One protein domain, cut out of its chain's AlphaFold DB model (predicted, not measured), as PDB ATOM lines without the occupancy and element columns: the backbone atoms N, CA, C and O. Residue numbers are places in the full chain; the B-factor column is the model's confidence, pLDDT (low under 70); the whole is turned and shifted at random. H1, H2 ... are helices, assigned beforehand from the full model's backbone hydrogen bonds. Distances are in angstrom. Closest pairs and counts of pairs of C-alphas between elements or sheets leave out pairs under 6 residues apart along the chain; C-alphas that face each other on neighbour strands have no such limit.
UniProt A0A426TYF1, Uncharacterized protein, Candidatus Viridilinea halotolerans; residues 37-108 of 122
ATOM      1  N   ASP A  37     228.430 191.918 203.861       81.88
ATOM      2  CA  ASP A  37     228.564 193.315 203.446       81.88
ATOM      3  C   ASP A  37     227.227 193.848 202.924       81.88
ATOM      4  O   ASP A  37     226.814 193.584 201.798       81.88
ATOM      5  N   ARG A  38     226.563 194.639 203.766       85.50
ATOM      6  CA  ARG A  38     225.271 195.265 203.463       85.50
ATOM      7  C   ARG A  38     225.403 196.709 202.983       85.50
ATOM      8  O   ARG A  38     224.391 197.377 202.787       85.50
ATOM      9  N   ARG A  39     226.624 197.231 202.809       87.75
ATOM     10  CA  ARG A  39     226.854 198.659 202.516       87.75
ATOM     11  C   ARG A  39     226.177 199.095 201.227       87.75
ATOM     12  O   ARG A  39     225.578 200.167 201.201       87.75
ATOM     13  N   TRP A  40     226.255 198.272 200.183       86.38
ATOM     14  CA  TRP A  40     225.603 198.578 198.913       86.38
ATOM     15  C   TRP A  40     224.080 198.624 199.060       86.38
ATOM     16  O   TRP A  40     223.476 199.630 198.700       86.38
ATOM     17  N   ASN A  41     223.484 197.596 199.672       88.69
ATOM     18  CA  ASN A  41     222.042 197.531 199.907       88.69
ATOM     19  C   ASN A  41     221.550 198.709 200.754       88.69
ATOM     20  O   ASN A  41     220.609 199.396 200.365       88.69
ATOM     21  N   ASN A  42     222.238 199.029 201.851       91.75
ATOM     22  CA  ASN A  42     221.866 200.164 202.693       91.75
ATOM     23  C   ASN A  42     221.967 201.504 201.936       91.75
ATOM     24  O   ASN A  42     221.153 202.404 202.153       91.75
ATOM     25  N   ARG A  43     222.964 201.644 201.047       94.00
ATOM     26  CA  ARG A  43     223.128 202.830 200.195       94.00
ATOM     27  C   ARG A  43     222.015 202.918 199.148       94.00
ATOM     28  O   ARG A  43     221.474 204.002 198.959       94.00
ATOM     29  N   ARG A  44     221.650 201.799 198.512       92.94
ATOM     30  CA  ARG A  44     220.513 201.699 197.580       92.94
ATOM     31  C   ARG A  44     219.210 202.106 198.264       92.94
ATOM     32  O   ARG A  44     218.523 202.988 197.775       92.94
ATOM     33  N   GLU A  45     218.916 201.554 199.438       94.50
ATOM     34  CA  GLU A  45     217.705 201.906 200.192       94.50
ATOM     35  C   GLU A  45     217.628 203.399 200.534       94.50
ATOM     36  O   GLU A  45     216.561 204.004 200.462       94.50
ATOM     37  N   ALA A  46     218.751 204.008 200.932       97.56
ATOM     38  CA  ALA A  46     218.802 205.442 201.200       97.56
ATOM     39  C   ALA A  46     218.588 206.273 199.921       97.56
ATOM     40  O   ALA A  46     217.935 207.312 199.975       97.56
ATOM     41  N   TRP A  47     219.093 205.803 198.776       97.69
ATOM     42  CA  TRP A  47     218.842 206.410 197.468       97.69
ATOM     43  C   TRP A  47     217.361 206.356 197.087       97.69
ATOM     44  O   TRP A  47     216.779 207.386 196.753       97.69
ATOM     45  N   ASP A  48     216.725 205.195 197.217       97.88
ATOM     46  CA  ASP A  48     215.297 205.028 196.924       97.88
ATOM     47  C   ASP A  48     214.431 205.892 197.847       97.88
ATOM     48  O   ASP A  48     213.497 206.561 197.401       97.88
ATOM     49  N   MET A  49     214.779 205.952 199.134       98.44
ATOM     50  CA  MET A  49     214.114 206.822 200.104       98.44
ATOM     51  C   MET A  49     214.212 208.301 199.716       98.44
ATOM     52  O   MET A  49     213.204 209.008 199.754       98.44
ATOM     53  N   ALA A  50     215.398 208.764 199.314       98.50
ATOM     54  CA  ALA A  50     215.604 210.142 198.888       98.50
ATOM     55  C   ALA A  50     214.834 210.469 197.596       98.50
ATOM     56  O   ALA A  50     214.210 211.526 197.516       98.50
ATOM     57  N   GLN A  51     214.806 209.560 196.616       98.62
ATOM     58  CA  GLN A  51     214.019 209.746 195.390       98.62
ATOM     59  C   GLN A  51     212.517 209.850 195.684       98.62
ATOM     60  O   GLN A  51     211.846 210.741 195.167       98.62
ATOM     61  N   HIS A  52     211.984 208.987 196.554       98.38
ATOM     62  CA  HIS A  52     210.582 209.072 196.968       98.38
ATOM     63  C   HIS A  52     210.275 210.381 197.703       98.38
ATOM     64  O   HIS A  52     209.205 210.957 197.507       98.38
ATOM     65  N   ALA A  53     211.194 210.863 198.541       98.31
ATOM     66  CA  ALA A  53     211.060 212.155 199.205       98.31
ATOM     67  C   ALA A  53     211.001 213.311 198.193       98.31
ATOM     68  O   ALA A  53     210.105 214.146 198.287       98.31
ATOM     69  N   LEU A  54     211.887 213.317 197.190       98.44
ATOM     70  CA  LEU A  54     211.873 214.309 196.111       98.44
ATOM     71  C   LEU A  54     210.555 214.276 195.330       98.44
ATOM     72  O   LEU A  54     209.942 215.318 195.114       98.44
ATOM     73  N   GLN A  55     210.080 213.087 194.957       98.25
ATOM     74  CA  GLN A  55     208.813 212.934 194.244       98.25
ATOM     75  C   GLN A  55     207.627 213.479 195.056       98.25
ATOM     76  O   GLN A  55     206.748 214.144 194.509       98.25
ATOM     77  N   ARG A  56     207.593 213.221 196.372       97.81
ATOM     78  CA  ARG A  56     206.555 213.763 197.265       97.81
ATOM     79  C   ARG A  56     206.636 215.280 197.369       97.81
ATOM     80  O   ARG A  56     205.597 215.928 197.310       97.81
ATOM     81  N   LEU A  57     207.846 215.827 197.482       98.19
ATOM     82  CA  LEU A  57     208.064 217.270 197.526       98.19
ATOM     83  C   LEU A  57     207.563 217.943 196.243       98.19
ATOM     84  O   LEU A  57     206.828 218.917 196.318       98.19
ATOM     85  N   GLN A  58     207.869 217.378 195.073       96.94
ATOM     86  CA  GLN A  58     207.391 217.888 193.780       96.94
ATOM     87  C   GLN A  58     205.862 217.859 193.648       96.94
ATOM     88  O   GLN A  58     205.285 218.711 192.977       96.94
ATOM     89  N   GLY A  59     205.200 216.880 194.270       96.50
ATOM     90  CA  GLY A  59     203.738 216.789 194.282       96.50
ATOM     91  C   GLY A  59     203.064 217.706 195.305       96.50
ATOM     92  O   GLY A  59     201.908 218.081 195.111       96.50
ATOM     93  N   HIS A  60     203.753 218.051 196.394       95.25
ATOM     94  CA  HIS A  60     203.208 218.859 197.480       95.25
ATOM     95  C   HIS A  60     204.328 219.578 198.247       95.25
ATOM     96  O   HIS A  60     204.768 219.137 199.315       95.25
ATOM     97  N   ASP A  61     204.778 220.700 197.686       97.62
ATOM     98  CA  ASP A  61     205.862 221.499 198.251       97.62
ATOM     99  C   ASP A  61     205.342 222.399 199.375       97.62
ATOM    100  O   ASP A  61     204.686 223.417 199.146       97.62
ATOM    101  N   THR A  62     205.613 221.993 200.613       98.12
ATOM    102  CA  THR A  62     205.356 222.795 201.807       98.12
ATOM    103  C   THR A  62     206.577 222.815 202.703       98.12
ATOM    104  O   THR A  62     207.371 221.876 202.726       98.12
ATOM    105  N   GLU A  63     206.694 223.864 203.514       98.00
ATOM    106  CA  GLU A  63     207.780 223.992 204.487       98.00
ATOM    107  C   GLU A  63     207.850 222.783 205.433       98.00
ATOM    108  O   GLU A  63     208.908 222.183 205.586       98.00
ATOM    109  N   ALA A  64     206.700 222.320 205.937       98.00
ATOM    110  CA  ALA A  64     206.624 221.119 206.767       98.00
ATOM    111  C   ALA A  64     207.120 219.847 206.047       98.00
ATOM    112  O   ALA A  64     207.722 218.978 206.675       98.00
ATOM    113  N   MET A  65     206.892 219.723 204.731       98.31
ATOM    114  CA  MET A  65     207.434 218.610 203.944       98.31
ATOM    115  C   MET A  65     208.958 218.708 203.853       98.31
ATOM    116  O   MET A  65     209.648 217.716 204.077       98.31
ATOM    117  N   ARG A  66     209.492 219.899 203.564       98.44
ATOM    118  CA  ARG A  66     210.941 220.142 203.495       98.44
ATOM    119  C   ARG A  66     211.624 219.826 204.828       98.44
ATOM    120  O   ARG A  66     212.628 219.115 204.834       98.44
ATOM    121  N   ASP A  67     211.047 220.254 205.946       98.00
ATOM    122  CA  ASP A  67     211.564 219.958 207.289       98.00
ATOM    123  C   ASP A  67     211.527 218.459 207.595       98.00
ATOM    124  O   ASP A  67     212.531 217.879 208.017       98.00
ATOM    125  N   GLN A  68     210.421 217.784 207.271       98.19
ATOM    126  CA  GLN A  68     210.318 216.338 207.452       98.19
ATOM    127  C   GLN A  68     211.370 215.571 206.637       98.19
ATOM    128  O   GLN A  68     211.886 214.541 207.092       98.19
ATOM    129  N   ILE A  69     211.697 216.043 205.429       98.44
ATOM    130  CA  ILE A  69     212.749 215.455 204.591       98.44
ATOM    131  C   ILE A  69     214.115 215.614 205.260       98.44
ATOM    132  O   ILE A  69     214.893 214.658 205.277       98.44
ATOM    133  N   VAL A  70     214.401 216.775 205.850       98.06
ATOM    134  CA  VAL A  70     215.650 217.022 206.586       98.06
ATOM    135  C   VAL A  70     215.781 216.078 207.782       98.06
ATOM    136  O   VAL A  70     216.816 215.426 207.926       98.06
ATOM    137  N   GLU A  71     214.730 215.937 208.592       97.56
ATOM    138  CA  GLU A  71     214.703 215.000 209.725       97.56
ATOM    139  C   GLU A  71     214.917 213.550 209.267       97.56
ATOM    140  O   GLU A  71     215.694 212.792 209.856       97.56
ATOM    141  N   THR A  72     214.263 213.165 208.166       97.56
ATOM    142  CA  THR A  72     214.408 211.831 207.568       97.56
ATOM    143  C   THR A  72     215.846 211.592 207.120       97.56
ATOM    144  O   THR A  72     216.415 210.531 207.393       97.56
ATOM    145  N   ALA A  73     216.458 212.584 206.468       97.12
ATOM    146  CA  ALA A  73     217.837 212.510 206.024       97.12
ATOM    147  C   ALA A  73     218.787 212.342 207.214       97.12
ATOM    148  O   ALA A  73     219.592 211.412 207.209       97.12
ATOM    149  N   GLN A  74     218.664 213.175 208.252       95.50
ATOM    150  CA  GLN A  74     219.489 213.083 209.463       95.50
ATOM    151  C   GLN A  74     219.385 211.706 210.128       95.50
ATOM    152  O   GLN A  74     220.404 211.123 210.496       95.50
ATOM    153  N   SER A  75     218.166 211.173 210.243       95.00
ATOM    154  CA  SER A  75     217.906 209.869 210.860       95.00
ATOM    155  C   SER A  75     218.487 208.705 210.045       95.00
ATOM    156  O   SER A  75     219.119 207.804 210.600       95.00
ATOM    157  N   LYS A  76     218.334 208.723 208.712       95.56
ATOM    158  CA  LYS A  76     218.855 207.658 207.833       95.56
ATOM    159  C   LYS A  76     220.367 207.770 207.600       95.56
ATOM    160  O   LYS A  76     221.018 206.753 207.357       95.56
ATOM    161  N   GLY A  77     220.926 208.979 207.645       93.56
ATOM    162  CA  GLY A  77     222.301 209.285 207.261       93.56
ATOM    163  C   GLY A  77     222.487 209.350 205.740       93.56
ATOM    164  O   GLY A  77     221.596 209.750 204.997       93.56
ATOM    165  N   TYR A  78     223.665 208.939 205.256       95.44
ATOM    166  CA  TYR A  78     224.021 208.955 203.827       95.44
ATOM    167  C   TYR A  78     223.931 210.345 203.173       95.44
ATOM    168  O   TYR A  78     223.494 210.461 202.031       95.44
ATOM    169  N   TRP A  79     224.399 211.390 203.864       93.81
ATOM    170  CA  TRP A  79     224.355 212.797 203.429       93.81
ATOM    171  C   TRP A  79     224.644 213.022 201.933       93.81
ATOM    172  O   TRP A  79     223.885 213.709 201.255       93.81
ATOM    173  N   SER A  80     225.684 212.375 201.386       93.81
ATOM    174  CA  SER A  80     226.046 212.507 199.965       93.81
ATOM    175  C   SER A  80     224.903 212.147 199.011       93.81
ATOM    176  O   SER A  80     224.789 212.746 197.955       93.81
ATOM    177  N   ILE A  81     224.075 211.157 199.364       97.56
ATOM    178  CA  ILE A  81     222.941 210.721 198.541       97.56
ATOM    179  C   ILE A  81     221.882 211.809 198.497       97.56
ATOM    180  O   ILE A  81     221.446 212.182 197.416       97.56
ATOM    181  N   TRP A  82     221.504 212.338 199.661       97.44
ATOM    182  CA  TRP A  82     220.518 213.409 199.757       97.44
ATOM    183  C   TRP A  82     220.978 214.649 198.988       97.44
ATOM    184  O   TRP A  82     220.218 215.185 198.191       97.44
ATOM    185  N   MET A  83     222.249 215.035 199.117       95.31
ATOM    186  CA  MET A  83     222.819 216.133 198.329       95.31
ATOM    187  C   MET A  83     222.793 215.880 196.819       95.31
ATOM    188  O   MET A  83     222.587 216.816 196.054       95.31
ATOM    189  N   THR A  84     223.011 214.636 196.378       96.75
ATOM    190  CA  THR A  84     222.929 214.277 194.956       96.75
ATOM    191  C   THR A  84     221.490 214.295 194.447       96.75
ATOM    192  O   THR A  84     221.241 214.835 193.378       96.75
ATOM    193  N   VAL A  85     220.543 213.720 195.188       98.31
ATOM    194  CA  VAL A  85     219.139 213.636 194.757       98.31
ATOM    195  C   VAL A  85     218.488 215.019 194.716       98.31
ATOM    196  O   VAL A  85     217.753 215.317 193.783       98.31
ATOM    197  N   PHE A  86     218.798 215.887 195.678       97.56
ATOM    198  CA  PHE A  86     218.290 217.260 195.733       97.56
ATOM    199  C   PHE A  86     219.233 218.271 195.056       97.56
ATOM    200  O   PHE A  86     219.202 219.454 195.382       97.56
ATOM    201  N   ALA A  87     220.087 217.837 194.120       95.25
ATOM    202  CA  ALA A  87     221.085 218.707 193.490       95.25
ATOM    203  C   ALA A  87     220.475 219.953 192.819       95.25
ATOM    204  O   ALA A  87     221.093 221.022 192.861       95.25
ATOM    205  N   ASP A  88     219.263 219.813 192.274       95.50
ATOM    206  CA  ASP A  88     218.529 220.860 191.556       95.50
ATOM    207  C   ASP A  88     217.610 221.711 192.460       95.50
ATOM    208  O   ASP A  88     217.015 222.678 191.988       95.50
ATOM    209  N   ASP A  89     217.504 221.401 193.762       96.00
ATOM    210  CA  ASP A  89     216.746 222.195 194.741       96.00
ATOM    211  C   ASP A  89     217.712 222.914 195.697       96.00
ATOM    212  O   ASP A  89     218.266 222.340 196.641       96.00
ATOM    213  N   ALA A  90     217.945 224.199 195.420       94.25
ATOM    214  CA  ALA A  90     218.896 225.015 196.169       94.25
ATOM    215  C   ALA A  90     218.508 225.179 197.649       94.25
ATOM    216  O   ALA A  90     219.390 225.156 198.508       94.25
ATOM    217  N   ASP A  91     217.215 225.304 197.960       95.81
ATOM    218  CA  ASP A  91     216.743 225.450 199.341       95.81
ATOM    219  C   ASP A  91     216.922 224.139 200.119       95.81
ATOM    220  O   ASP A  91     217.502 224.135 201.207       95.81
ATOM    221  N   MET A  92     216.567 222.992 199.532       97.06
ATOM    222  CA  MET A  92     216.816 221.693 200.164       97.06
ATOM    223  C   MET A  92     218.305 221.442 200.410       97.06
ATOM    224  O   MET A  92     218.671 220.935 201.472       97.06
ATOM    225  N   ARG A  93     219.191 221.834 199.487       95.31
ATOM    226  CA  ARG A  93     220.647 221.754 199.702       95.31
ATOM    227  C   ARG A  93     221.106 222.592 200.887       95.31
ATOM    228  O   ARG A  93     221.881 222.096 201.703       95.31
ATOM    229  N   GLN A  94     220.629 223.831 201.002       93.94
ATOM    230  CA  GLN A  94     220.957 224.704 202.134       93.94
ATOM    231  C   GLN A  94     220.511 224.077 203.456       93.94
ATOM    232  O   GLN A  94     221.309 223.978 204.394       93.94
ATOM    233  N   ARG A  95     219.274 223.572 203.506       95.81
ATOM    234  CA  ARG A  95     218.727 222.879 204.678       95.81
ATOM    235  C   ARG A  95     219.568 221.659 205.059       95.81
ATOM    236  O   ARG A  95     219.943 221.507 206.219       95.81
ATOM    237  N   LEU A  96     219.939 220.822 204.088       95.19
ATOM    238  CA  LEU A  96     220.765 219.629 204.311       95.19
ATOM    239  C   LEU A  96     222.203 219.958 204.745       95.19
ATOM    240  O   LEU A  96     222.779 219.222 205.544       95.19
ATOM    241  N   ILE A  97     222.803 221.041 204.247       93.44
ATOM    242  CA  ILE A  97     224.130 221.501 204.691       93.44
ATOM    243  C   ILE A  97     224.074 221.966 206.150       93.44
ATOM    244  O   ILE A  97     224.946 221.604 206.941       93.44
ATOM    245  N   ALA A  98     223.043 222.732 206.515       92.38
ATOM    246  CA  ALA A  98     222.871 223.269 207.863       92.38
ATOM    247  C   ALA A  98     222.503 222.192 208.899       92.38
ATOM    248  O   ALA A  98     222.870 222.302 210.068       92.38
ATOM    249  N   ALA A  99     221.800 221.141 208.476       92.06
ATOM    250  CA  ALA A  99     221.257 220.126 209.369       92.06
ATOM    251  C   ALA A  99     222.309 219.196 209.999       92.06
ATOM    252  O   ALA A  99     222.059 218.636 211.062       92.06
ATOM    253  N   TYR A 100     223.470 218.980 209.377       85.69
ATOM    254  CA  TYR A 100     224.428 217.969 209.843       85.69
ATOM    255  C   TYR A 100     225.566 218.596 210.662       85.69
ATOM    256  O   TYR A 100     226.391 219.325 210.099       85.69
ATOM    257  N   PRO A 101     225.681 218.280 211.968       80.62
ATOM    258  CA  PRO A 101     226.788 218.752 212.790       80.62
ATOM    259  C   PRO A 101     228.130 218.267 212.225       80.62
ATOM    260  O   PRO A 101     228.303 217.084 211.946       80.62
ATOM    261  N   GLY A 102     229.091 219.177 212.067       78.50
ATOM    262  CA  GLY A 102     230.417 218.863 211.520       78.50
ATOM    263  C   GLY A 102     230.553 219.050 210.006       78.50
ATOM    264  O   GLY A 102     231.674 219.013 209.498       78.50
ATOM    265  N   THR A 103     229.462 219.335 209.288       80.44
ATOM    266  CA  THR A 103     229.550 219.839 207.912       80.44
ATOM    267  C   THR A 103     230.164 221.235 207.939       80.44
ATOM    268  O   THR A 103     229.624 222.159 208.546       80.44
ATOM    269  N   ALA A 104     231.322 221.401 207.300       82.56
ATOM    270  CA  ALA A 104     231.979 222.697 207.198       82.56
ATOM    271  C   ALA A 104     231.199 223.582 206.218       82.56
ATOM    272  O   ALA A 104     231.457 223.565 205.017       82.56
ATOM    273  N   THR A 105     230.244 224.355 206.734       82.81
ATOM    274  CA  THR A 105     229.402 225.272 205.945       82.81
ATOM    275  C   THR A 105     230.231 226.252 205.115       82.81
ATOM    276  O   THR A 105     229.861 226.587 204.000       82.81
ATOM    277  N   THR A 106     231.418 226.619 205.598       84.75
ATOM    278  CA  THR A 106     232.396 227.460 204.892       84.75
ATOM    279  C   THR A 106     232.991 226.830 203.630       84.75
ATOM    280  O   THR A 106     233.708 227.506 202.901       84.75
ATOM    281  N   CYS A 107     232.774 225.534 203.400       87.31
ATOM    282  CA  CYS A 107     233.180 224.839 202.180       87.31
ATOM    283  C   CYS A 107     232.088 224.869 201.100       87.31
ATOM    284  O   CYS A 107     232.248 224.204 200.078       87.31
ATOM    285  N   PHE A 108     231.000 225.613 201.317       87.12
ATOM    286  CA  PHE A 108     229.925 225.799 200.350       87.12
ATOM    287  C   PHE A 108     229.718 227.291 200.075       87.12
ATOM    288  O   PHE A 108     229.696 228.099 201.003       87.12
TER     289      PHE A 108
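This is residues 37 to 108 of the 122 residues of an uncharacterized protein of Candidatus Viridilinea halotolerans (UniProt A0A426TYF1). Two helical hairpins are laid one over the other with their helices crossed: H1 and H2 form the longer hairpin, H3 and H4 the shorter one, with H3 packed on H1 and H4 packed on H2. H1, the longest helix, gives the whole much of its length, the turn of residues 58 to 64 sticks out at one end of the longer hairpin, and residues 100 to 108 run on beyond H4 with no named element. The printed part has 72 residues with four named helices, in the order H1, H2, H3, H4, and no named strand, so the class is all helix. The whole is compact, with a radius of gyration of the C-alphas of 12.0 A, and the C-alphas span 36 by 32 by 20 A along their three main axes.

From the first printed residue, Asp 37, the backbone soon enters H1, residues 39 to 59. After a tight link of three residues comes H2, residues 63 to 76. H1 and H2 touch, and the C-alphas of Ala 53 and Ile 69 are their closest, 6.5 A apart. They run opposite ways at a shallow tilt of 3 degrees and form a helical hairpin. A tight link of two residues joins H2 to H3, residues 79 to 85. H3 touches H1, which meets it with residues 46 to 54 alone. The closest C-alphas of the two are those of Ala 50 and Trp 82, 6.0 A apart. H1 and H3 run the same way at a steep tilt of 48 degrees. H2 and H3 are close but not clearly touching, the closest C-alphas being those of Ala 73 and Trp 82, 6.9 A apart. A tight link of four residues leads from H3 to H4, residues 90 to 99. H3 and H4 touch, with the C-alphas of Met 83 and Arg 93 closest at 6.2 A. They run opposite ways at a shallow tilt of 10 degrees and form the second helical hairpin. H4 also touches H2, with the C-alphas of Val 70 and Leu 96 closest at 6.2 A. H2 and H4 run the same way at a steep tilt of 48 degrees. H1 and H4 are apart. The helix packing is part aligned, part crossed: of the four pairs that touch, two are at a shallow tilt. In H1, H2, H3 and H4 every pair of O of residue i and N of residue i+4 is within hydrogen-bond range.

H1 runs from Arg 39 to Gly 59 and is 30.5 A long from first to last C-alpha. It begins with C-alpha 39 at (226.854, 198.659, 202.516) and ends with C-alpha 59 at (203.738, 216.789, 194.282). H2 runs from Glu 63 to Lys 76 and is 20.0 A long. H3 runs from Trp 79 to Val 85, 10.2 A. H4 runs from Ala 90 to Ala 99, 14.3 A, and its last C-alpha is at (221.257, 220.126, 209.369). After it, residues 105 to 107 are a short helical run that bears no name.

The two C-alphas farthest apart are those of Asp 37 and Thr 62, 37.6 A. The first and last printed C-alphas, those of Asp 37 and Phe 108, are 32.7 A apart. Residues 58 to 64 stand free; of these, 58 and 59 belong to H1 and 63 and 64 to H2. The printed part has no cut, and no link between its helices is long. The mean pLDDT of the printed part is 94.0, and no printed residue is under 70.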